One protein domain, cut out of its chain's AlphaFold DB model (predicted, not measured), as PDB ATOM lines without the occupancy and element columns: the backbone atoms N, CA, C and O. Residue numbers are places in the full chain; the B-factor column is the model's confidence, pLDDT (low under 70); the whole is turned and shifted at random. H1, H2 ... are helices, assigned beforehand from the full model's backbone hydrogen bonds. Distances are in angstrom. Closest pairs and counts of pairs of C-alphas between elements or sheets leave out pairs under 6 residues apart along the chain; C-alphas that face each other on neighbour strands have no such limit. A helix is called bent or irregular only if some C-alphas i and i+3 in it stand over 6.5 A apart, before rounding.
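This is residues 54 to 147, 192 to 230 and 276 to 329 of the 397 residues of an uncharacterized protein of Verticillium nonalfalfae (UniProt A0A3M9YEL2). Six helices, H1, H2, H3, H5, H6 and H7, form an elongated up-and-down bundle, each running against the one before it, with H3 in the middle. At one end of the bundle H4 makes a corner with H5, about perpendicular to it at 75 degrees, where it touches residues 192 to 197 of H5, and the long link of residues 304 to 318 between H6 and H7 holds a short antiparallel pairing of residues 309 to 310 with residues 313 to 314. The printed part has 187 residues with seven named helices, H1 to H7 in chain order, and no named strand: all helix. It is compact, with a radius of gyration of the C-alphas of 17.7 A and spans of 56 by 45 by 30 A.

H1, residues 54 to 73, begins at C-alpha 54 (213.048, 186.715, 304.452) and is 29.0 A long. H2, residues 75 to 98, measures 33.1 A and is irregular, with C-alphas 77 and 80 7.7 A apart. H3, residues 111 to 132, measures 32.3 A and is only just irregular, with C-alphas 113 and 116 6.9 A apart. H4 is residues 134 to 147, 20.1 A; H5 is residues 192 to 223, 46.1 A; H6 is residues 276 to 303, 39.9 A. H7, residues 319 to 329, 15.6 A, ends at C-alpha 329 (219.377, 186.213, 312.340).

H1 touches H7, closest C-alphas Ile 61 and Leu 329 at 6.7 A. H2 and H3, a hairpin, touch at a steep tilt of 39 degrees, closest C-alphas Ala 86 and Asp 117 at 5.2 A. H3 touches H5 at a shallow tilt of 29 degrees, opposite ways, closest C-alphas Met 121 and Ala 202 at 5.1 A. H3 touches H6, the same way at 9 degrees, closest C-alphas Phe 126 and Leu 301 at 6.6 A. H4 is about perpendicular to H5, 75 degrees, and touches its residues 192 to 197 alone, closest C-alphas Leu 137 and Ala 196 at 5.0 A. Every O i to N i+4 pair is within hydrogen-bond range in H4, H5, H6 and H7, against 13 of 16 in H1, 18 of 20 in H2 and 15 of 18 in H3.

The farthest C-alphas, of Arg 147 and Asp 228, are 59.7 A apart. Residues 148 to 191 and 231 to 275 are not printed, with C-alpha gaps of 14.7 A and 8.7 A. The links H2 to H3 and H6 to H7 are long. The pLDDT is under 70 at residues 98 to 111 and 147.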
ATOM      1  N   TRP A  54     212.269 187.925 304.203       92.00
ATOM      2  CA  TRP A  54     213.048 186.715 304.452       92.00
ATOM      3  C   TRP A  54     214.120 186.436 303.381       92.00
ATOM      4  O   TRP A  54     215.184 185.962 303.779       92.00
ATOM      5  N   PRO A  55     213.961 186.769 302.074       93.75
ATOM      6  CA  PRO A  55     215.043 186.570 301.109       93.75
ATOM      7  C   PRO A  55     216.264 187.450 301.399       93.75
ATOM      8  O   PRO A  55     217.396 187.001 301.232       93.75
ATOM      9  N   TYR A  56     216.053 188.682 301.877       90.75
ATOM     10  CA  TYR A  56     217.141 189.583 302.267       90.75
ATOM     11  C   TYR A  56     217.830 189.076 303.532       90.75
ATOM     12  O   TYR A  56     219.056 189.012 303.583       90.75
ATOM     13  N   THR A  57     217.050 188.614 304.513       90.88
ATOM     14  CA  THR A  57     217.594 187.981 305.724       90.88
ATOM     15  C   THR A  57     218.385 186.714 305.389       90.88
ATOM     16  O   THR A  57     219.460 186.489 305.939       90.88
ATOM     17  N   LEU A  58     217.895 185.890 304.460       94.00
ATOM     18  CA  LEU A  58     218.583 184.681 304.012       94.00
ATOM     19  C   LEU A  58     219.915 185.022 303.341       94.00
ATOM     20  O   LEU A  58     220.931 184.421 303.681       94.00
ATOM     21  N   ALA A  59     219.932 186.006 302.439       92.12
ATOM     22  CA  ALA A  59     221.171 186.493 301.836       92.12
ATOM     23  C   ALA A  59     222.160 186.974 302.911       92.12
ATOM     24  O   ALA A  59     223.341 186.627 302.870       92.12
ATOM     25  N   TRP A  60     221.663 187.688 303.924       89.50
ATOM     26  CA  TRP A  60     222.461 188.132 305.063       89.50
ATOM     27  C   TRP A  60     223.059 186.956 305.849       89.50
ATOM     28  O   TRP A  60     224.255 186.947 306.135       89.50
ATOM     29  N   ILE A  61     222.272 185.914 306.135       92.12
ATOM     30  CA  ILE A  61     222.733 184.684 306.805       92.12
ATOM     31  C   ILE A  61     223.802 183.965 305.978       92.12
ATOM     32  O   ILE A  61     224.824 183.556 306.531       92.12
ATOM     33  N   LEU A  62     223.594 183.831 304.665       93.94
ATOM     34  CA  LEU A  62     224.535 183.161 303.764       93.94
ATOM     35  C   LEU A  62     225.908 183.842 303.738       93.94
ATOM     36  O   LEU A  62     226.912 183.174 303.508       93.94
ATOM     37  N   VAL A  63     225.969 185.144 304.024       91.62
ATOM     38  CA  VAL A  63     227.227 185.884 304.172       91.62
ATOM     39  C   VAL A  63     227.765 185.798 305.604       91.62
ATOM     40  O   VAL A  63     228.928 185.447 305.813       91.62
ATOM     41  N   HIS A  64     226.939 186.079 306.615       90.50
ATOM     42  CA  HIS A  64     227.390 186.193 308.005       90.50
ATOM     43  C   HIS A  64     227.789 184.863 308.645       90.50
ATOM     44  O   HIS A  64     228.735 184.829 309.439       90.50
ATOM     45  N   LEU A  65     227.111 183.763 308.317       91.38
ATOM     46  CA  LEU A  65     227.363 182.475 308.956       91.38
ATOM     47  C   LEU A  65     228.752 181.916 308.581       91.38
ATOM     48  O   LEU A  65     229.536 181.641 309.498       91.38
ATOM     49  N   PRO A  66     229.157 181.856 307.293       91.81
ATOM     50  CA  PRO A  66     230.526 181.488 306.925       91.81
ATOM     51  C   PRO A  66     231.578 182.435 307.507       91.81
ATOM     52  O   PRO A  66     232.618 181.983 307.991       91.81
ATOM     53  N   VAL A  67     231.305 183.746 307.511       91.44
ATOM     54  CA  VAL A  67     232.217 184.745 308.087       91.44
ATOM     55  C   VAL A  67     232.418 184.500 309.581       91.44
ATOM     56  O   VAL A  67     233.556 184.518 310.044       91.44
ATOM     57  N   THR A  68     231.358 184.192 310.331       90.88
ATOM     58  CA  THR A  68     231.451 183.871 311.763       90.88
ATOM     59  C   THR A  68     232.346 182.652 311.999       90.88
ATOM     60  O   THR A  68     233.248 182.702 312.836       90.88
ATOM     61  N   VAL A  69     232.178 181.582 311.215       90.31
ATOM     62  CA  VAL A  69     233.022 180.376 311.311       90.31
ATOM     63  C   VAL A  69     234.486 180.692 310.985       90.31
ATOM     64  O   VAL A  69     235.405 180.273 311.697       90.31
ATOM     65  N   LEU A  70     234.732 181.478 309.933       90.50
ATOM     66  CA  LEU A  70     236.081 181.892 309.550       90.50
ATOM     67  C   LEU A  70     236.732 182.805 310.595       90.50
ATOM     68  O   LEU A  70     237.940 182.702 310.794       90.50
ATOM     69  N   ARG A  71     235.975 183.639 311.315       87.81
ATOM     70  CA  ARG A  71     236.504 184.490 312.400       87.81
ATOM     71  C   ARG A  71     237.074 183.692 313.570       87.81
ATOM     72  O   ARG A  71     237.972 184.182 314.255       87.81
ATOM     73  N   VAL A  72     236.622 182.460 313.793       86.94
ATOM     74  CA  VAL A  72     237.199 181.599 314.835       86.94
ATOM     75  C   VAL A  72     238.618 181.174 314.441       86.94
ATOM     76  O   VAL A  72     239.562 181.342 315.223       86.94
ATOM     77  N   ASN A  73     238.784 180.701 313.200       83.19
ATOM     78  CA  ASN A  73     239.983 179.986 312.748       83.19
ATOM     79  C   ASN A  73     240.978 180.829 311.931       83.19
ATOM     80  O   ASN A  73     242.176 180.568 311.970       83.19
ATOM     81  N   ARG A  74     240.497 181.813 311.163       86.56
ATOM     82  CA  ARG A  74     241.247 182.596 310.162       86.56
ATOM     83  C   ARG A  74     240.858 184.080 310.195       86.56
ATOM     84  O   ARG A  74     240.635 184.692 309.154       86.56
ATOM     85  N   TRP A  75     240.768 184.645 311.397       85.25
ATOM     86  CA  TRP A  75     240.282 186.010 311.630       85.25
ATOM     87  C   TRP A  75     241.033 187.093 310.829       85.25
ATOM     88  O   TRP A  75     240.400 188.023 310.339       85.25
ATOM     89  N   GLU A  76     242.339 186.927 310.607       84.25
ATOM     90  CA  GLU A  76     243.171 187.822 309.782       84.25
ATOM     91  C   GLU A  76     242.672 187.949 308.335       84.25
ATOM     92  O   GLU A  76     242.756 189.015 307.736       84.25
ATOM     93  N   LYS A  77     242.089 186.884 307.768       87.25
ATOM     94  CA  LYS A  77     241.614 186.880 306.373       87.25
ATOM     95  C   LYS A  77     240.252 187.545 306.192       87.25
ATOM     96  O   LYS A  77     239.856 187.819 305.066       87.25
ATOM     97  N   VAL A  78     239.519 187.771 307.281       88.94
ATOM     98  CA  VAL A  78     238.135 188.274 307.252       88.94
ATOM     99  C   VAL A  78     237.996 189.669 307.860       88.94
ATOM    100  O   VAL A  78     236.873 190.135 308.048       88.94
ATOM    101  N   GLN A  79     239.110 190.353 308.147       89.19
ATOM    102  CA  GLN A  79     239.111 191.694 308.743       89.19
ATOM    103  C   GLN A  79     238.404 192.708 307.836       89.19
ATOM    104  O   GLN A  79     237.418 193.317 308.248       89.19
ATOM    105  N   THR A  80     238.841 192.814 306.576       88.75
ATOM    106  CA  THR A  80     238.270 193.743 305.588       88.75
ATOM    107  C   THR A  80     236.786 193.484 305.355       88.75
ATOM    108  O   THR A  80     235.982 194.409 305.402       88.75
ATOM    109  N   LEU A  81     236.403 192.216 305.168       91.44
ATOM    110  CA  LEU A  81     235.001 191.848 304.970       91.44
ATOM    111  C   LEU A  81     234.150 192.182 306.202       91.44
ATOM    112  O   LEU A  81     233.040 192.673 306.061       91.44
ATOM    113  N   SER A  82     234.679 191.978 307.413       92.19
ATOM    114  CA  SER A  82     233.967 192.317 308.650       92.19
ATOM    115  C   SER A  82     233.749 193.820 308.804       92.19
ATOM    116  O   SER A  82     232.695 194.227 309.274       92.19
ATOM    117  N   ILE A  83     234.720 194.636 308.394       93.56
ATOM    118  CA  ILE A  83     234.594 196.098 308.386       93.56
ATOM    119  C   ILE A  83     233.546 196.545 307.366       93.56
ATOM    120  O   ILE A  83     232.718 197.390 307.688       93.56
ATOM    121  N   LEU A  84     233.555 195.972 306.159       93.12
ATOM    122  CA  LEU A  84     232.559 196.285 305.133       93.12
ATOM    123  C   LEU A  84     231.142 195.936 305.604       93.12
ATOM    124  O   LEU A  84     230.245 196.762 305.479       93.12
ATOM    125  N   LEU A  85     230.951 194.752 306.194       92.25
ATOM    126  CA  LEU A  85     229.657 194.346 306.755       92.25
ATOM    127  C   LEU A  85     229.213 195.288 307.879       92.25
ATOM    128  O   LEU A  85     228.096 195.790 307.837       92.25
ATOM    129  N   ALA A  86     230.109 195.622 308.812       92.94
ATOM    130  CA  ALA A  86     229.825 196.585 309.872       92.94
ATOM    131  C   ALA A  86     229.453 197.974 309.323       92.94
ATOM    132  O   ALA A  86     228.532 198.604 309.837       92.94
ATOM    133  N   PHE A  87     230.124 198.442 308.269       93.44
ATOM    134  CA  PHE A  87     229.791 199.701 307.603       93.44
ATOM    135  C   PHE A  87     228.382 199.670 306.998       93.44
ATOM    136  O   PHE A  87     227.600 200.586 307.245       93.44
ATOM    137  N   PHE A  88     228.027 198.613 306.259       90.50
ATOM    138  CA  PHE A  88     226.676 198.470 305.707       90.50
ATOM    139  C   PHE A  88     225.619 198.350 306.805       90.50
ATOM    140  O   PHE A  88     224.568 198.968 306.693       90.50
ATOM    141  N   SER A  89     225.908 197.641 307.895       89.81
ATOM    142  CA  SER A  89     225.031 197.571 309.067       89.81
ATOM    143  C   SER A  89     224.802 198.940 309.704       89.81
ATOM    144  O   SER A  89     223.659 199.287 310.001       89.81
ATOM    145  N   VAL A  90     225.857 199.749 309.876       89.88
ATOM    146  CA  VAL A  90     225.732 201.141 310.340       89.88
ATOM    147  C   VAL A  90     224.874 201.945 309.369       89.88
ATOM    148  O   VAL A  90     223.933 202.597 309.811       89.88
ATOM    149  N   TYR A  91     225.160 201.875 308.067       88.56
ATOM    150  CA  TYR A  91     224.427 202.617 307.041       88.56
ATOM    151  C   TYR A  91     222.939 202.250 307.020       88.56
ATOM    152  O   TYR A  91     222.098 203.138 307.123       88.56
ATOM    153  N   PHE A  92     222.603 200.957 306.964       85.31
ATOM    154  CA  PHE A  92     221.217 200.491 306.958       85.31
ATOM    155  C   PHE A  92     220.479 200.879 308.240       85.31
ATOM    156  O   PHE A  92     219.356 201.369 308.170       85.31
ATOM    157  N   THR A  93     221.112 200.727 309.405       83.38
ATOM    158  CA  THR A  93     220.482 201.088 310.685       83.38
ATOM    159  C   THR A  93     220.289 202.603 310.803       83.38
ATOM    160  O   THR A  93     219.240 203.060 311.248       83.38
ATOM    161  N   ALA A  94     221.275 203.398 310.379       82.12
ATOM    162  CA  ALA A  94     221.184 204.856 310.388       82.12
ATOM    163  C   ALA A  94     220.102 205.358 309.426       82.12
ATOM    164  O   ALA A  94     219.277 206.168 309.835       82.12
ATOM    165  N   GLN A  95     220.058 204.825 308.201       81.06
ATOM    166  CA  GLN A  95     219.021 205.126 307.212       81.06
ATOM    167  C   GLN A  95     217.626 204.795 307.749       81.06
ATOM    168  O   GLN A  95     216.680 205.551 307.553       81.06
ATOM    169  N   ALA A  96     217.504 203.686 308.478       73.62
ATOM    170  CA  ALA A  96     216.252 203.316 309.109       73.62
ATOM    171  C   ALA A  96     215.859 204.298 310.232       73.62
ATOM    172  O   ALA A  96     214.683 204.583 310.388       73.62
ATOM    173  N   TYR A  97     216.803 204.876 310.982       70.38
ATOM    174  CA  TYR A  97     216.491 205.896 311.995       70.38
ATOM    175  C   TYR A  97     216.220 207.293 311.423       70.38
ATOM    176  O   TYR A  97     215.462 208.055 312.022       70.38
ATOM    177  N   THR A  98     216.808 207.652 310.279       67.50
ATOM    178  CA  THR A  98     216.572 208.955 309.633       67.50
ATOM    179  C   THR A  98     215.205 209.058 308.964       67.50
ATOM    180  O   THR A  98     214.810 210.146 308.562       67.50
ATOM    181  N   THR A  99     214.443 207.965 308.869       54.84
ATOM    182  CA  THR A  99     213.087 207.970 308.299       54.84
ATOM    183  C   THR A  99     212.012 208.568 309.202       54.84
ATOM    184  O   THR A  99     210.853 208.555 308.808       54.84
ATOM    185  N   HIS A 100     212.361 209.134 310.368       55.38
ATOM    186  CA  HIS A 100     211.411 209.755 311.310       55.38
ATOM    187  C   HIS A 100     210.222 208.855 311.694       55.38
ATOM    188  O   HIS A 100     209.226 209.352 312.219       55.38
ATOM    189  N   LEU A 101     210.324 207.542 311.457       56.53
ATOM    190  CA  LEU A 101     209.290 206.592 311.841       56.53
ATOM    191  C   LEU A 101     209.076 206.708 313.362       56.53
ATOM    192  O   LEU A 101     209.996 207.014 314.133       56.53
ATOM    193  N   THR A 102     207.836 206.576 313.808       61.56
ATOM    194  CA  THR A 102     207.521 206.776 315.221       61.56
ATOM    195  C   THR A 102     208.134 205.631 316.049       61.56
ATOM    196  O   THR A 102     208.352 204.538 315.520       61.56
ATOM    197  N   PRO A 103     208.491 205.835 317.338       52.34
ATOM    198  CA  PRO A 103     209.204 204.842 318.161       52.34
ATOM    199  C   PRO A 103     208.537 203.468 318.265       52.34
ATOM    200  O   PRO A 103     209.140 202.516 318.753       52.34
ATOM    201  N   ASP A 104     207.283 203.370 317.865       54.94
ATOM    202  CA  ASP A 104     206.531 202.147 317.746       54.94
ATOM    203  C   ASP A 104     206.852 201.330 316.488       54.94
ATOM    204  O   ASP A 104     206.792 200.104 316.560       54.94
ATOM    205  N   GLN A 105     207.263 201.933 315.374       61.81
ATOM    206  CA  GLN A 105     207.493 201.291 314.067       61.81
ATOM    207  C   GLN A 105     208.846 200.541 313.965       61.81
ATOM    208  O   GLN A 105     209.546 200.551 312.952       61.81
ATOM    209  N   VAL A 106     209.225 199.839 315.037       57.56
ATOM    210  CA  VAL A 106     210.547 199.207 315.235       57.56
ATOM    211  C   VAL A 106     210.830 198.029 314.297       57.56
ATOM    212  O   VAL A 106     211.992 197.654 314.123       57.56
ATOM    213  N   MET A 107     209.809 197.448 313.661       61.91
ATOM    214  CA  MET A 107     209.987 196.299 312.761       61.91
ATOM    215  C   MET A 107     210.882 196.615 311.550       61.91
ATOM    216  O   MET A 107     211.544 195.708 311.049       61.91
ATOM    217  N   VAL A 108     210.995 197.892 311.160       57.34
ATOM    218  CA  VAL A 108     211.852 198.346 310.047       57.34
ATOM    219  C   VAL A 108     213.305 198.586 310.480       57.34
ATOM    220  O   VAL A 108     214.225 198.347 309.704       57.34
ATOM    221  N   TRP A 109     213.541 199.023 311.721       61.28
ATOM    222  CA  TRP A 109     214.846 199.544 312.163       61.28
ATOM    223  C   TRP A 109     215.879 198.480 312.533       61.28
ATOM    224  O   TRP A 109     217.071 198.769 312.589       61.28
ATOM    225  N   MET A 110     215.416 197.255 312.795       66.19
ATOM    226  CA  MET A 110     216.198 196.026 313.006       66.19
ATOM    227  C   MET A 110     217.591 196.180 313.665       66.19
ATOM    228  O   MET A 110     218.554 195.551 313.212       66.19
ATOM    229  N   PRO A 111     217.717 196.879 314.816       66.38
ATOM    230  CA  PRO A 111     218.985 196.987 315.550       66.38
ATOM    231  C   PRO A 111     219.496 195.630 316.055       66.38
ATOM    232  O   PRO A 111     220.612 195.512 316.543       66.38
ATOM    233  N   LEU A 112     218.687 194.577 315.951       77.56
ATOM    234  CA  LEU A 112     219.044 193.214 316.313       77.56
ATOM    235  C   LEU A 112     220.125 192.614 315.400       77.56
ATOM    236  O   LEU A 112     220.942 191.821 315.865       77.56
ATOM    237  N   ALA A 113     220.188 193.010 314.125       78.88
ATOM    238  CA  ALA A 113     221.157 192.445 313.184       78.88
ATOM    239  C   ALA A 113     222.610 192.874 313.479       78.88
ATOM    240  O   ALA A 113     223.550 192.163 313.124       78.88
ATOM    241  N   ILE A 114     222.809 193.988 314.196       86.75
ATOM    242  CA  ILE A 114     224.141 194.578 314.407       86.75
ATOM    243  C   ILE A 114     224.974 193.864 315.484       86.75
ATOM    244  O   ILE A 114     226.165 194.133 315.623       86.75
ATOM    245  N   VAL A 115     224.383 192.925 316.235       89.81
ATOM    246  CA  VAL A 115     225.066 192.170 317.306       89.81
ATOM    247  C   VAL A 115     226.309 191.435 316.789       89.81
ATOM    248  O   VAL A 115     227.356 191.464 317.438       89.81
ATOM    249  N   LEU A 116     226.227 190.828 315.597       90.88
ATOM    250  CA  LEU A 116     227.361 190.123 314.985       90.88
ATOM    251  C   LEU A 116     228.516 191.053 314.617       90.88
ATOM    252  O   LEU A 116     229.681 190.648 314.686       90.88
ATOM    253  N   ASP A 117     228.202 192.275 314.197       92.62
ATOM    254  CA  ASP A 117     229.200 193.245 313.760       92.62
ATOM    255  C   ASP A 117     229.866 193.937 314.939       92.62
ATOM    256  O   ASP A 117     231.071 194.176 314.895       92.62
ATOM    257  N   VAL A 118     229.145 194.140 316.045       93.06
ATOM    258  CA  VAL A 118     229.752 194.589 317.303       93.06
ATOM    259  C   VAL A 118     230.797 193.586 317.791       93.06
ATOM    260  O   VAL A 118     231.939 193.969 318.054       93.06
ATOM    261  N   GLY A 119     230.452 192.294 317.831       92.81
ATOM    262  CA  GLY A 119     231.408 191.230 318.156       92.81
ATOM    263  C   GLY A 119     232.624 191.240 317.225       92.81
ATOM    264  O   GLY A 119     233.766 191.151 317.677       92.81
ATOM    265  N   ALA A 120     232.397 191.429 315.923       93.12
ATOM    266  CA  ALA A 120     233.459 191.521 314.925       93.12
ATOM    267  C   ALA A 120     234.433 192.669 315.193       93.12
ATOM    268  O   ALA A 120     235.646 192.460 315.213       93.12
ATOM    269  N   MET A 121     233.905 193.880 315.374       96.19
ATOM    270  CA  MET A 121     234.717 195.078 315.548       96.19
ATOM    271  C   MET A 121     235.486 195.013 316.864       96.19
ATOM    272  O   MET A 121     236.676 195.316 316.893       96.19
ATOM    273  N   MET A 122     234.857 194.501 317.924       94.31
ATOM    274  CA  MET A 122     235.526 194.222 319.189       94.31
ATOM    275  C   MET A 122     236.677 193.221 319.010       94.31
ATOM    276  O   MET A 122     237.794 193.490 319.444       94.31
ATOM    277  N   GLN A 123     236.464 192.108 318.302       93.12
ATOM    278  CA  GLN A 123     237.537 191.151 318.015       93.12
ATOM    279  C   GLN A 123     238.713 191.805 317.278       93.12
ATOM    280  O   GLN A 123     239.860 191.552 317.639       93.12
ATOM    281  N   LEU A 124     238.448 192.635 316.263       92.44
ATOM    282  CA  LEU A 124     239.502 193.329 315.517       92.44
ATOM    283  C   LEU A 124     240.296 194.278 316.411       92.44
ATOM    284  O   LEU A 124     241.522 194.207 316.427       92.44
ATOM    285  N   VAL A 125     239.608 195.120 317.182       92.19
ATOM    286  CA  VAL A 125     240.247 196.096 318.071       92.19
ATOM    287  C   VAL A 125     241.144 195.390 319.086       92.19
ATOM    288  O   VAL A 125     242.333 195.690 319.163       92.19
ATOM    289  N   PHE A 126     240.610 194.417 319.830       90.94
ATOM    290  CA  PHE A 126     241.361 193.774 320.908       90.94
ATOM    291  C   PHE A 126     242.520 192.914 320.397       90.94
ATOM    292  O   PHE A 126     243.608 192.974 320.967       90.94
ATOM    293  N   LEU A 127     242.330 192.140 319.320       88.25
ATOM    294  CA  LEU A 127     243.398 191.274 318.811       88.25
ATOM    295  C   LEU A 127     244.525 192.074 318.147       88.25
ATOM    296  O   LEU A 127     245.691 191.797 318.420       88.25
ATOM    297  N   VAL A 128     244.212 193.098 317.343       87.81
ATOM    298  CA  VAL A 128     245.254 193.912 316.689       87.81
ATOM    299  C   VAL A 128     246.024 194.750 317.711       87.81
ATOM    300  O   VAL A 128     247.253 194.835 317.626       87.81
ATOM    301  N   ILE A 129     245.340 195.323 318.711       88.19
ATOM    302  CA  ILE A 129     245.999 196.040 319.812       88.19
ATOM    303  C   ILE A 129     246.933 195.113 320.581       88.19
ATOM    304  O   ILE A 129     248.043 195.514 320.923       88.19
ATOM    305  N   GLN A 130     246.505 193.884 320.852       85.88
ATOM    306  CA  GLN A 130     247.323 192.947 321.603       85.88
ATOM    307  C   GLN A 130     248.573 192.506 320.831       85.88
ATOM    308  O   GLN A 130     249.628 192.342 321.438       85.88
ATOM    309  N   GLU A 131     248.470 192.308 319.515       84.31
ATOM    310  CA  GLU A 131     249.601 191.875 318.685       84.31
ATOM    311  C   GLU A 131     250.665 192.959 318.493       84.31
ATOM    312  O   GLU A 131     251.845 192.637 318.415       84.31
ATOM    313  N   ASN A 132     250.261 194.231 318.404       84.25
ATOM    314  CA  ASN A 132     251.161 195.315 317.988       84.25
ATOM    315  C   ASN A 132     251.423 196.354 319.096       84.25
ATOM    316  O   ASN A 132     252.366 197.132 318.999       84.25
ATOM    317  N   GLY A 133     250.601 196.384 320.149       82.62
ATOM    318  CA  GLY A 133     250.663 197.369 321.228       82.62
ATOM    319  C   GLY A 133     250.056 198.729 320.855       82.62
ATOM    320  O   GLY A 133     250.284 199.274 319.775       82.62
ATOM    321  N   VAL A 134     249.301 199.331 321.785       82.75
ATOM    322  CA  VAL A 134     248.608 200.623 321.567       82.75
ATOM    323  C   VAL A 134     249.585 201.747 321.207       82.75
ATOM    324  O   VAL A 134     249.329 202.523 320.288       82.75
ATOM    325  N   VAL A 135     250.712 201.831 321.920       79.44
ATOM    326  CA  VAL A 135     251.698 202.914 321.758       79.44
ATOM    327  C   VAL A 135     252.314 202.892 320.359       79.44
ATOM    328  O   VAL A 135     252.442 203.939 319.723       79.44
ATOM    329  N   LEU A 136     252.639 201.699 319.855       79.75
ATOM    330  CA  LEU A 136     253.271 201.524 318.552       79.75
ATOM    331  C   LEU A 136     252.283 201.805 317.407       79.75
ATOM    332  O   LEU A 136     252.620 202.518 316.460       79.75
ATOM    333  N   LEU A 137     251.031 201.344 317.536       82.81
ATOM    334  CA  LEU A 137     249.956 201.655 316.586       82.81
ATOM    335  C   LEU A 137     249.664 203.161 316.525       82.81
ATOM    336  O   LEU A 137     249.516 203.723 315.439       82.81
ATOM    337  N   TRP A 138     249.628 203.838 317.675       79.12
ATOM    338  CA  TRP A 138     249.407 205.283 317.741       79.12
ATOM    339  C   TRP A 138     250.555 206.080 317.112       79.12
ATOM    340  O   TRP A 138     250.319 207.049 316.384       79.12
ATOM    341  N   ALA A 139     251.802 205.658 317.339       79.81
ATOM    342  CA  ALA A 139     252.969 206.256 316.701       79.81
ATOM    343  C   ALA A 139     252.922 206.101 315.170       79.81
ATOM    344  O   ALA A 139     253.131 207.081 314.450       79.81
ATOM    345  N   ALA A 140     252.574 204.911 314.668       78.50
ATOM    346  CA  ALA A 140     252.418 204.655 313.236       78.50
ATOM    347  C   ALA A 140     251.276 205.477 312.612       78.50
ATOM    348  O   ALA A 140     251.444 206.052 311.534       78.50
ATOM    349  N   PHE A 141     250.141 205.608 313.305       79.50
ATOM    350  CA  PHE A 141     249.027 206.446 312.857       79.50
ATOM    351  C   PHE A 141     249.415 207.930 312.769       79.50
ATOM    352  O   PHE A 141     249.171 208.574 311.749       79.50
ATOM    353  N   LYS A 142     250.093 208.471 313.790       81.19
ATOM    354  CA  LYS A 142     250.608 209.851 313.763       81.19
ATOM    355  C   LYS A 142     251.556 210.084 312.589       81.19
ATOM    356  O   LYS A 142     251.480 211.123 311.939       81.19
ATOM    357  N   GLN A 143     252.433 209.125 312.293       78.94
ATOM    358  CA  GLN A 143     253.321 209.215 311.132       78.94
ATOM    359  C   GLN A 143     252.545 209.230 309.808       78.94
ATOM    360  O   GLN A 143     252.930 209.968 308.902       78.94
ATOM    361  N   LEU A 144     251.448 208.472 309.694       76.62
ATOM    362  CA  LEU A 144     250.565 208.491 308.526       76.62
ATOM    363  C   LEU A 144     249.873 209.856 308.357       76.62
ATOM    364  O   LEU A 144     249.871 210.403 307.258       76.62
ATOM    365  N   LEU A 145     249.353 210.432 309.445       76.88
ATOM    366  CA  LEU A 145     248.663 211.728 309.436       76.88
ATOM    367  C   LEU A 145     249.610 212.902 309.119       76.88
ATOM    368  O   LEU A 145     249.216 213.874 308.483       76.88
ATOM    369  N   MET A 146     250.872 212.800 309.545       72.31
ATOM    370  CA  MET A 146     251.896 213.834 309.346       72.31
ATOM    371  C   MET A 146     252.630 213.722 307.996       72.31
ATOM    372  O   MET A 146     253.347 214.650 307.619       72.31
ATOM    373  N   ARG A 147     252.472 212.619 307.245       63.62
ATOM    374  CA  ARG A 147     253.083 212.431 305.913       63.62
ATOM    375  C   ARG A 147     252.717 213.500 304.873       63.62
ATOM    376  O   ARG A 147     253.644 213.922 304.188       63.62
ATOM    377  N   LEU A 192     252.656 198.158 309.751       80.19
ATOM    378  CA  LEU A 192     252.078 198.679 310.994       80.19
ATOM    379  C   LEU A 192     251.046 199.794 310.769       80.19
ATOM    380  O   LEU A 192     250.027 199.869 311.456       80.19
ATOM    381  N   ALA A 193     251.285 200.647 309.773       79.81
ATOM    382  CA  ALA A 193     250.377 201.726 309.397       79.81
ATOM    383  C   ALA A 193     248.985 201.238 308.931       79.81
ATOM    384  O   ALA A 193     247.988 201.762 309.437       79.81
ATOM    385  N   PRO A 194     248.856 200.238 308.028       83.69
ATOM    386  CA  PRO A 194     247.542 199.712 307.657       83.69
ATOM    387  C   PRO A 194     246.829 199.040 308.839       83.69
ATOM    388  O   PRO A 194     245.628 199.243 309.004       83.69
ATOM    389  N   LYS A 195     247.547 198.326 309.719       85.31
ATOM    390  CA  LYS A 195     246.967 197.751 310.948       85.31
ATOM    391  C   LYS A 195     246.429 198.826 311.896       85.31
ATOM    392  O   LYS A 195     245.345 198.662 312.458       85.31
ATOM    393  N   ALA A 196     247.140 199.945 312.043       85.81
ATOM    394  CA  ALA A 196     246.683 201.082 312.840       85.81
ATOM    395  C   ALA A 196     245.407 201.717 312.262       85.81
ATOM    396  O   ALA A 196     244.470 201.989 313.010       85.81
ATOM    397  N   LEU A 197     245.329 201.878 310.935       88.56
ATOM    398  CA  LEU A 197     244.127 202.381 310.262       88.56
ATOM    399  C   LEU A 197     242.930 201.433 310.432       88.56
ATOM    400  O   LEU A 197     241.842 201.880 310.784       88.56
ATOM    401  N   VAL A 198     243.140 200.130 310.230       89.81
ATOM    402  CA  VAL A 198     242.121 199.086 310.433       89.81
ATOM    403  C   VAL A 198     241.597 199.112 311.868       89.81
ATOM    404  O   VAL A 198     240.389 199.058 312.078       89.81
ATOM    405  N   THR A 199     242.489 199.255 312.852       90.69
ATOM    406  CA  THR A 199     242.118 199.334 314.274       90.69
ATOM    407  C   THR A 199     241.292 200.581 314.571       90.69
ATOM    408  O   THR A 199     240.276 200.486 315.254       90.69
ATOM    409  N   LEU A 200     241.692 201.744 314.044       91.25
ATOM    410  CA  LEU A 200     240.949 202.992 314.222       91.25
ATOM    411  C   LEU A 200     239.552 202.904 313.599       91.25
ATOM    412  O   LEU A 200     238.570 203.254 314.244       91.25
ATOM    413  N   LEU A 201     239.458 202.406 312.364       93.69
ATOM    414  CA  LEU A 201     238.185 202.240 311.669       93.69
ATOM    415  C   LEU A 201     237.271 201.260 312.413       93.69
ATOM    416  O   LEU A 201     236.097 201.555 312.622       93.69
ATOM    417  N   ALA A 202     237.815 200.128 312.871       94.44
ATOM    418  CA  ALA A 202     237.075 199.162 313.671       94.44
ATOM    419  C   ALA A 202     236.596 199.764 314.999       94.44
ATOM    420  O   ALA A 202     235.461 199.521 315.398       94.44
ATOM    421  N   LEU A 203     237.412 200.589 315.665       95.00
ATOM    422  CA  LEU A 203     237.021 201.275 316.897       95.00
ATOM    423  C   LEU A 203     235.895 202.290 316.658       95.00
ATOM    424  O   LEU A 203     234.931 202.318 317.419       95.00
ATOM    425  N   LEU A 204     235.982 203.092 315.595       96.00
ATOM    426  CA  LEU A 204     234.933 204.051 315.234       96.00
ATOM    427  C   LEU A 204     233.613 203.345 314.903       96.00
ATOM    428  O   LEU A 204     232.555 203.757 315.382       96.00
ATOM    429  N   LEU A 205     233.673 202.254 314.134       95.94
ATOM    430  CA  LEU A 205     232.502 201.432 313.828       95.94
ATOM    431  C   LEU A 205     231.947 200.769 315.090       95.94
ATOM    432  O   LEU A 205     230.739 200.796 315.286       95.94
ATOM    433  N   LEU A 206     232.797 200.241 315.975       95.88
ATOM    434  CA  LEU A 206     232.381 199.648 317.248       95.88
ATOM    435  C   LEU A 206     231.584 200.648 318.090       95.88
ATOM    436  O   LEU A 206     230.469 200.345 318.505       95.88
ATOM    437  N   VAL A 207     232.131 201.847 318.304       95.69
ATOM    438  CA  VAL A 207     231.462 202.910 319.067       95.69
ATOM    439  C   VAL A 207     230.133 203.288 318.411       95.69
ATOM    440  O   VAL A 207     229.113 203.364 319.093       95.69
ATOM    441  N   THR A 208     230.120 203.461 317.088       93.88
ATOM    442  CA  THR A 208     228.901 203.802 316.338       93.88
ATOM    443  C   THR A 208     227.831 202.715 316.477       93.88
ATOM    444  O   THR A 208     226.683 203.022 316.786       93.88
ATOM    445  N   LEU A 209     228.193 201.439 316.320       93.69
ATOM    446  CA  LEU A 209     227.270 200.311 316.456       93.69
ATOM    447  C   LEU A 209     226.693 200.215 317.876       93.69
ATOM    448  O   LEU A 209     225.496 199.979 318.029       93.69
ATOM    449  N   VAL A 210     227.508 200.441 318.912       94.00
ATOM    450  CA  VAL A 210     227.052 200.460 320.315       94.00
ATOM    451  C   VAL A 210     226.070 201.611 320.553       94.00
ATOM    452  O   VAL A 210     225.022 201.407 321.164       94.00
ATOM    453  N   ILE A 211     226.349 202.810 320.026       92.19
ATOM    454  CA  ILE A 211     225.414 203.944 320.094       92.19
ATOM    455  C   ILE A 211     224.091 203.584 319.406       92.19
ATOM    456  O   ILE A 211     223.028 203.780 319.993       92.19
ATOM    457  N   LEU A 212     224.135 203.001 318.204       89.94
ATOM    458  CA  LEU A 212     222.936 202.583 317.470       89.94
ATOM    459  C   LEU A 212     222.124 201.514 318.221       89.94
ATOM    460  O   LEU A 212     220.892 201.557 318.188       89.94
ATOM    461  N   GLN A 213     222.781 200.591 318.934       91.44
ATOM    462  CA  GLN A 213     222.111 199.630 319.817       91.44
ATOM    463  C   GLN A 213     221.412 200.315 320.993       91.44
ATOM    464  O   GLN A 213     220.272 199.973 321.299       91.44
ATOM    465  N   LEU A 214     222.068 201.279 321.645       90.69
ATOM    466  CA  LEU A 214     221.486 202.021 322.767       90.69
ATOM    467  C   LEU A 214     220.287 202.867 322.326       90.69
ATOM    468  O   LEU A 214     219.257 202.865 323.000       90.69
ATOM    469  N   VAL A 215     220.393 203.537 321.176       88.06
ATOM    470  CA  VAL A 215     219.279 204.274 320.559       88.06
ATOM    471  C   VAL A 215     218.120 203.326 320.250       88.06
ATOM    472  O   VAL A 215     216.982 203.612 320.620       88.06
ATOM    473  N   GLY A 216     218.404 202.162 319.659       85.88
ATOM    474  CA  GLY A 216     217.394 201.145 319.363       85.88
ATOM    475  C   GLY A 216     216.698 200.612 320.610       85.88
ATOM    476  O   GLY A 216     215.474 200.500 320.637       85.88
ATOM    477  N   LEU A 217     217.458 200.352 321.675       89.50
ATOM    478  CA  LEU A 217     216.925 199.918 322.963       89.50
ATOM    479  C   LEU A 217     216.028 200.993 323.591       89.50
ATOM    480  O   LEU A 217     214.930 200.683 324.051       89.50
ATOM    481  N   ALA A 218     216.471 202.253 323.587       88.31
ATOM    482  CA  ALA A 218     215.702 203.371 324.122       88.31
ATOM    483  C   ALA A 218     214.393 203.580 323.350       88.31
ATOM    484  O   ALA A 218     213.337 203.740 323.965       88.31
ATOM    485  N   ASN A 219     214.442 203.530 322.018       85.06
ATOM    486  CA  ASN A 219     213.260 203.665 321.175       85.06
ATOM    487  C   ASN A 219     212.297 202.489 321.355       85.06
ATOM    488  O   ASN A 219     211.114 202.723 321.572       85.06
ATOM    489  N   ALA A 220     212.790 201.247 321.393       85.50
ATOM    490  CA  ALA A 220     211.948 200.079 321.649       85.50
ATOM    491  C   ALA A 220     211.291 200.129 323.041       85.50
ATOM    492  O   ALA A 220     210.113 199.803 323.197       85.50
ATOM    493  N   ALA A 221     212.021 200.594 324.061       88.25
ATOM    494  CA  ALA A 221     211.476 200.781 325.404       88.25
ATOM    495  C   ALA A 221     210.415 201.892 325.463       88.25
ATOM    496  O   ALA A 221     209.455 201.769 326.225       88.25
ATOM    497  N   ARG A 222     210.570 202.961 324.669       86.31
ATOM    498  CA  ARG A 222     209.564 204.023 324.514       86.31
ATOM    499  C   ARG A 222     208.330 203.511 323.772       86.31
ATOM    500  O   ARG A 222     207.240 203.636 324.313       86.31
ATOM    501  N   GLY A 223     208.502 202.858 322.622       82.00
ATOM    502  CA  GLY A 223     207.405 202.290 321.834       82.00
ATOM    503  C   GLY A 223     206.583 201.252 322.602       82.00
ATOM    504  O   GLY A 223     205.368 201.184 322.451       82.00
ATOM    505  N   ARG A 224     207.202 200.488 323.518       83.75
ATOM    506  CA  ARG A 224     206.473 199.549 324.395       83.75
ATOM    507  C   ARG A 224     205.479 200.242 325.338       83.75
ATOM    508  O   ARG A 224     204.553 199.589 325.813       83.75
ATOM    509  N   LYS A 225     205.701 201.519 325.663       85.19
ATOM    510  CA  LYS A 225     204.830 202.311 326.545       85.19
ATOM    511  C   LYS A 225     203.695 203.008 325.793       85.19
ATOM    512  O   LYS A 225     202.867 203.621 326.447       85.19
ATOM    513  N   THR A 226     203.670 202.937 324.463       82.75
ATOM    514  CA  THR A 226     202.581 203.497 323.664       82.75
ATOM    515  C   THR A 226     201.322 202.660 323.871       82.75
ATOM    516  O   THR A 226     201.322 201.450 323.604       82.75
ATOM    517  N   ASP A 227     200.273 203.303 324.373       76.38
ATOM    518  CA  ASP A 227     198.936 202.725 324.488       76.38
ATOM    519  C   ASP A 227     198.269 202.653 323.104       76.38
ATOM    520  O   ASP A 227     198.614 203.418 322.205       76.38
ATOM    521  N   ASP A 228     197.370 201.682 322.915       78.19
ATOM    522  CA  ASP A 228     196.585 201.479 321.685       78.19
ATOM    523  C   ASP A 228     197.395 201.436 320.384       78.19
ATOM    524  O   ASP A 228     197.079 202.070 319.375       78.19
ATOM    525  N   LEU A 229     198.462 200.635 320.396       80.19
ATOM    526  CA  LEU A 229     199.319 200.492 319.233       80.19
ATOM    527  C   LEU A 229     198.571 199.866 318.045       80.19
ATOM    528  O   LEU A 229     198.080 198.738 318.135       80.19
ATOM    529  N   ALA A 230     198.554 200.579 316.919       81.62
ATOM    530  CA  ALA A 230     197.891 200.160 315.692       81.62
ATOM    531  C   ALA A 230     198.880 200.051 314.523       81.62
ATOM    532  O   ALA A 230     199.753 200.896 314.341       81.62
ATOM    533  N   GLN A 276     203.723 193.687 316.611       81.56
ATOM    534  CA  GLN A 276     204.646 194.808 316.813       81.56
ATOM    535  C   GLN A 276     205.014 194.976 318.291       81.56
ATOM    536  O   GLN A 276     206.190 195.109 318.629       81.56
ATOM    537  N   ARG A 277     204.039 194.884 319.206       85.00
ATOM    538  CA  ARG A 277     204.273 194.953 320.660       85.00
ATOM    539  C   ARG A 277     205.127 193.789 321.172       85.00
ATOM    540  O   ARG A 277     206.012 193.981 322.018       85.00
ATOM    541  N   ARG A 278     204.916 192.581 320.646       86.81
ATOM    542  CA  ARG A 278     205.780 191.422 320.931       86.81
ATOM    543  C   ARG A 278     207.188 191.643 320.401       86.81
ATOM    544  O   ARG A 278     208.148 191.365 321.117       86.81
ATOM    545  N   TRP A 279     207.316 192.205 319.203       86.44
ATOM    546  CA  TRP A 279     208.612 192.498 318.603       86.44
ATOM    547  C   TRP A 279     209.383 193.588 319.349       86.44
ATOM    548  O   TRP A 279     210.581 193.442 319.577       86.44
ATOM    549  N   LEU A 280     208.702 194.633 319.826       86.00
ATOM    550  CA  LEU A 280     209.263 195.648 320.724       86.00
ATOM    551  C   LEU A 280     209.814 195.007 322.002       86.00
ATOM    552  O   LEU A 280     210.943 195.277 322.408       86.00
ATOM    553  N   THR A 281     209.044 194.103 322.610       89.31
ATOM    554  CA  THR A 281     209.449 193.389 323.829       89.31
ATOM    555  C   THR A 281     210.661 192.488 323.583       89.31
ATOM    556  O   THR A 281     211.622 192.529 324.353       89.31
ATOM    557  N   ALA A 282     210.648 191.722 322.489       89.38
ATOM    558  CA  ALA A 282     211.779 190.899 322.076       89.38
ATOM    559  C   ALA A 282     213.019 191.757 321.789       89.38
ATOM    560  O   ALA A 282     214.116 191.412 322.218       89.38
ATOM    561  N   THR A 283     212.841 192.911 321.140       88.94
ATOM    562  CA  THR A 283     213.933 193.838 320.823       88.94
ATOM    563  C   THR A 283     214.597 194.361 322.091       88.94
ATOM    564  O   THR A 283     215.818 194.304 322.203       88.94
ATOM    565  N   VAL A 284     213.807 194.792 323.080       91.19
ATOM    566  CA  VAL A 284     214.326 195.212 324.390       91.19
ATOM    567  C   VAL A 284     215.114 194.079 325.049       91.19
ATOM    568  O   VAL A 284     216.268 194.279 325.418       91.19
ATOM    569  N   ALA A 285     214.530 192.881 325.149       92.62
ATOM    570  CA  ALA A 285     215.170 191.744 325.809       92.62
ATOM    571  C   ALA A 285     216.490 191.335 325.132       92.62
ATOM    572  O   ALA A 285     217.511 191.176 325.801       92.62
ATOM    573  N   VAL A 286     216.488 191.204 323.803       92.56
ATOM    574  CA  VAL A 286     217.655 190.764 323.032       92.56
ATOM    575  C   VAL A 286     218.746 191.834 323.005       92.56
ATOM    576  O   VAL A 286     219.915 191.490 323.155       92.56
ATOM    577  N   LEU A 287     218.408 193.121 322.866       92.38
ATOM    578  CA  LEU A 287     219.411 194.190 322.926       92.38
ATOM    579  C   LEU A 287     220.019 194.317 324.326       92.38
ATOM    580  O   LEU A 287     221.234 194.462 324.441       92.38
ATOM    581  N   SER A 288     219.220 194.197 325.393       94.31
ATOM    582  CA  SER A 288     219.752 194.145 326.759       94.31
ATOM    583  C   SER A 288     220.694 192.951 326.955       94.31
ATOM    584  O   SER A 288     221.804 193.126 327.455       94.31
ATOM    585  N   ALA A 289     220.304 191.756 326.497       94.62
ATOM    586  CA  ALA A 289     221.164 190.572 326.540       94.62
ATOM    587  C   ALA A 289     222.440 190.745 325.695       94.62
ATOM    588  O   ALA A 289     223.514 190.317 326.110       94.62
ATOM    589  N   SER A 290     222.343 191.413 324.544       94.94
ATOM    590  CA  SER A 290     223.479 191.722 323.670       94.94
ATOM    591  C   SER A 290     224.495 192.640 324.344       94.94
ATOM    592  O   SER A 290     225.690 192.370 324.267       94.94
ATOM    593  N   LEU A 291     224.053 193.689 325.044       95.25
ATOM    594  CA  LEU A 291     224.960 194.579 325.777       95.25
ATOM    595  C   LEU A 291     225.714 193.823 326.879       95.25
ATOM    596  O   LEU A 291     226.925 193.978 327.018       95.25
ATOM    597  N   VAL A 292     225.029 192.941 327.614       96.62
ATOM    598  CA  VAL A 292     225.679 192.068 328.608       96.62
ATOM    599  C   VAL A 292     226.669 191.114 327.931       96.62
ATOM    600  O   VAL A 292     227.809 190.995 328.377       96.62
ATOM    601  N   ALA A 293     226.271 190.481 326.825       95.94
ATOM    602  CA  ALA A 293     227.130 189.594 326.043       95.94
ATOM    603  C   ALA A 293     228.404 190.296 325.548       95.94
ATOM    604  O   ALA A 293     229.473 189.695 325.568       95.94
ATOM    605  N   GLN A 294     228.319 191.569 325.157       95.50
ATOM    606  CA  GLN A 294     229.480 192.362 324.746       95.50
ATOM    607  C   GLN A 294     230.451 192.617 325.891       95.50
ATOM    608  O   GLN A 294     231.656 192.504 325.698       95.50
ATOM    609  N   VAL A 295     229.943 192.934 327.085       96.00
ATOM    610  CA  VAL A 295     230.790 193.116 328.272       96.00
ATOM    611  C   VAL A 295     231.502 191.808 328.623       96.00
ATOM    612  O   VAL A 295     232.704 191.815 328.891       96.00
ATOM    613  N   VAL A 296     230.789 190.679 328.564       96.00
ATOM    614  CA  VAL A 296     231.372 189.345 328.782       96.00
ATOM    615  C   VAL A 296     232.435 189.033 327.729       96.00
ATOM    616  O   VAL A 296     233.540 188.624 328.077       96.00
ATOM    617  N   ASP A 297     232.147 189.272 326.452       95.88
ATOM    618  CA  ASP A 297     233.095 189.047 325.362       95.88
ATOM    619  C   ASP A 297     234.335 189.947 325.475       95.88
ATOM    620  O   ASP A 297     235.452 189.481 325.248       95.88
ATOM    621  N   ALA A 298     234.175 191.211 325.875       94.38
ATOM    622  CA  ALA A 298     235.290 192.112 326.149       94.38
ATOM    623  C   ALA A 298     236.155 191.580 327.299       94.38
ATOM    624  O   ALA A 298     237.379 191.522 327.176       94.38
ATOM    625  N   ALA A 299     235.536 191.114 328.391       94.00
ATOM    626  CA  ALA A 299     236.252 190.492 329.502       94.00
ATOM    627  C   ALA A 299     237.013 189.235 329.051       94.00
ATOM    628  O   ALA A 299     238.181 189.067 329.397       94.00
ATOM    629  N   VAL A 300     236.405 188.389 328.213       93.19
ATOM    630  CA  VAL A 300     237.069 187.225 327.608       93.19
ATOM    631  C   VAL A 300     238.268 187.657 326.757       93.19
ATOM    632  O   VAL A 300     239.354 187.094 326.890       93.19
ATOM    633  N   LEU A 301     238.116 188.678 325.912       92.62
ATOM    634  CA  LEU A 301     239.186 189.187 325.050       92.62
ATOM    635  C   LEU A 301     240.320 189.879 325.824       92.62
ATOM    636  O   LEU A 301     241.448 189.910 325.336       92.62
ATOM    637  N   VAL A 302     240.071 190.394 327.025       91.50
ATOM    638  CA  VAL A 302     241.119 190.974 327.880       91.50
ATOM    639  C   VAL A 302     241.813 189.899 328.715       91.50
ATOM    640  O   VAL A 302     243.041 189.826 328.724       91.50
ATOM    641  N   LEU A 303     241.037 189.053 329.396       90.94
ATOM    642  CA  LEU A 303     241.526 188.187 330.471       90.94
ATOM    643  C   LEU A 303     242.032 186.827 329.982       90.94
ATOM    644  O   LEU A 303     242.900 186.226 330.614       90.94
ATOM    645  N   VAL A 304     241.507 186.309 328.868       89.81
ATOM    646  CA  VAL A 304     241.873 184.969 328.396       89.81
ATOM    647  C   VAL A 304     243.224 184.995 327.677       89.81
ATOM    648  O   VAL A 304     243.484 185.811 326.785       89.81
ATOM    649  N   GLY A 305     244.098 184.058 328.056       83.81
ATOM    650  CA  GLY A 305     245.407 183.873 327.436       83.81
ATOM    651  C   GLY A 305     245.319 183.392 325.982       83.81
ATOM    652  O   GLY A 305     244.408 182.659 325.598       83.81
ATOM    653  N   ASN A 306     246.310 183.752 325.161       79.19
ATOM    654  CA  ASN A 306     246.305 183.487 323.710       79.19
ATOM    655  C   ASN A 306     246.259 181.999 323.339       79.19
ATOM    656  O   ASN A 306     245.737 181.634 322.285       79.19
ATOM    657  N   ASN A 307     246.786 181.147 324.217       80.88
ATOM    658  CA  ASN A 307     246.863 179.705 324.005       80.88
ATOM    659  C   ASN A 307     245.697 178.937 324.642       80.88
ATOM    660  O   ASN A 307     245.631 177.719 324.487       80.88
ATOM    661  N   ALA A 308     244.771 179.620 325.324       84.19
ATOM    662  CA  ALA A 308     243.622 178.971 325.938       84.19
ATOM    663  C   ALA A 308     242.706 178.386 324.856       84.19
ATOM    664  O   ALA A 308     242.178 179.097 323.989       84.19
ATOM    665  N   ARG A 309     242.523 177.064 324.907       84.56
ATOM    666  CA  ARG A 309     241.648 176.327 324.001       84.56
ATOM    667  C   ARG A 309     240.631 175.530 324.795       84.56
ATOM    668  O   ARG A 309     240.979 174.886 325.777       84.56
ATOM    669  N   TRP A 310     239.400 175.522 324.310       83.00
ATOM    670  CA  TRP A 310     238.340 174.649 324.796       83.00
ATOM    671  C   TRP A 310     237.758 173.922 323.593       83.00
ATOM    672  O   TRP A 310     237.496 174.547 322.567       83.00
ATOM    673  N   TRP A 311     237.650 172.592 323.670       78.75
ATOM    674  CA  TRP A 311     237.146 171.769 322.560       78.75
ATOM    675  C   TRP A 311     237.829 172.077 321.211       78.75
ATOM    676  O   TRP A 311     237.195 172.172 320.167       78.75
ATOM    677  N   ARG A 312     239.161 172.255 321.236       80.19
ATOM    678  CA  ARG A 312     240.019 172.629 320.088       80.19
ATOM    679  C   ARG A 312     239.792 174.041 319.519       80.19
ATOM    680  O   ARG A 312     240.592 174.471 318.690       80.19
ATOM    681  N   ALA A 313     238.798 174.790 319.992       81.25
ATOM    682  CA  ALA A 313     238.556 176.174 319.604       81.25
ATOM    683  C   ALA A 313     239.357 177.157 320.475       81.25
ATOM    684  O   ALA A 313     239.578 176.917 321.663       81.25
ATOM    685  N   ARG A 314     239.813 178.275 319.890       84.69
ATOM    686  CA  ARG A 314     240.514 179.338 320.636       84.69
ATOM    687  C   ARG A 314     239.508 180.125 321.469       84.69
ATOM    688  O   ARG A 314     238.584 180.702 320.907       84.69
ATOM    689  N   MET A 315     239.721 180.208 322.780       87.12
ATOM    690  CA  MET A 315     238.756 180.852 323.678       87.12
ATOM    691  C   MET A 315     238.788 182.375 323.635       87.12
ATOM    692  O   MET A 315     237.794 183.008 323.961       87.12
ATOM    693  N   LYS A 316     239.886 182.967 323.157       89.19
ATOM    694  CA  LYS A 316     240.034 184.416 322.994       89.19
ATOM    695  C   LYS A 316     239.277 184.940 321.763       89.19
ATOM    696  O   LYS A 316     239.883 185.372 320.777       89.19
ATOM    697  N   ARG A 317     237.952 184.807 321.780       91.31
ATOM    698  CA  ARG A 317     237.008 185.199 320.722       91.31
ATOM    699  C   ARG A 317     235.719 185.723 321.369       91.31
ATOM    700  O   ARG A 317     235.422 185.316 322.491       91.31
ATOM    701  N   PRO A 318     234.953 186.585 320.682       93.19
ATOM    702  CA  PRO A 318     233.696 187.119 321.199       93.19
ATOM    703  C   PRO A 318     232.552 186.103 321.004       93.19
ATOM    704  O   PRO A 318     231.706 186.228 320.117       93.19
ATOM    705  N   TRP A 319     232.591 185.014 321.770       93.56
ATOM    706  CA  TRP A 319     231.688 183.874 321.608       93.56
ATOM    707  C   TRP A 319     230.220 184.232 321.837       93.56
ATOM    708  O   TRP A 319     229.362 183.756 321.092       93.56
ATOM    709  N   CYS A 320     229.920 185.059 322.839       94.88
ATOM    710  CA  CYS A 320     228.545 185.363 323.217       94.88
ATOM    711  C   CYS A 320     227.831 186.143 322.109       94.88
ATOM    712  O   CYS A 320     226.745 185.751 321.690       94.88
ATOM    713  N   THR A 321     228.454 187.195 321.573       93.75
ATOM    714  CA  THR A 321     227.903 187.991 320.465       93.75
ATOM    715  C   THR A 321     227.852 187.212 319.152       93.75
ATOM    716  O   THR A 321     226.894 187.374 318.397       93.75
ATOM    717  N   MET A 322     228.810 186.312 318.887       93.38
ATOM    718  CA  MET A 322     228.753 185.418 317.724       93.38
ATOM    719  C   MET A 322     227.551 184.468 317.784       93.38
ATOM    720  O   MET A 322     226.797 184.369 316.814       93.38
ATOM    721  N   VAL A 323     227.352 183.770 318.905       93.50
ATOM    722  CA  VAL A 323     226.242 182.817 319.062       93.50
ATOM    723  C   VAL A 323     224.903 183.549 319.080       93.50
ATOM    724  O   VAL A 323     224.004 183.199 318.314       93.50
ATOM    725  N   LEU A 324     224.792 184.600 319.897       94.12
ATOM    726  CA  LEU A 324     223.577 185.404 320.008       94.12
ATOM    727  C   LEU A 324     223.196 186.010 318.658       94.12
ATOM    728  O   LEU A 324     222.053 185.890 318.231       94.12
ATOM    729  N   GLY A 325     224.156 186.611 317.958       92.69
ATOM    730  CA  GLY A 325     223.904 187.256 316.678       92.69
ATOM    731  C   GLY A 325     223.432 186.287 315.587       92.69
ATOM    732  O   GLY A 325     222.510 186.615 314.845       92.69
ATOM    733  N   ASN A 326     223.976 185.065 315.519       93.38
ATOM    734  CA  ASN A 326     223.472 184.050 314.583       93.38
ATOM    735  C   ASN A 326     222.059 183.578 314.960       93.38
ATOM    736  O   ASN A 326     221.202 183.457 314.086       93.38
ATOM    737  N   GLY A 327     221.790 183.359 316.253       94.19
ATOM    738  CA  GLY A 327     220.453 182.992 316.733       94.19
ATOM    739  C   GLY A 327     219.401 184.061 316.419       94.19
ATOM    740  O   GLY A 327     218.286 183.743 316.004       94.19
ATOM    741  N   VAL A 328     219.778 185.334 316.537       92.50
ATOM    742  CA  VAL A 328     218.943 186.476 316.157       92.50
ATOM    743  C   VAL A 328     218.626 186.470 314.663       92.50
ATOM    744  O   VAL A 328     217.455 186.578 314.307       92.50
ATOM    745  N   LEU A 329     219.620 186.279 313.786       91.62
ATOM    746  CA  LEU A 329     219.377 186.213 312.340       91.62
ATOM    747  C   LEU A 329     218.424 185.072 311.960       91.62
ATOM    748  O   LEU A 329     217.505 185.278 311.170       91.62
TER     749      LEU A 329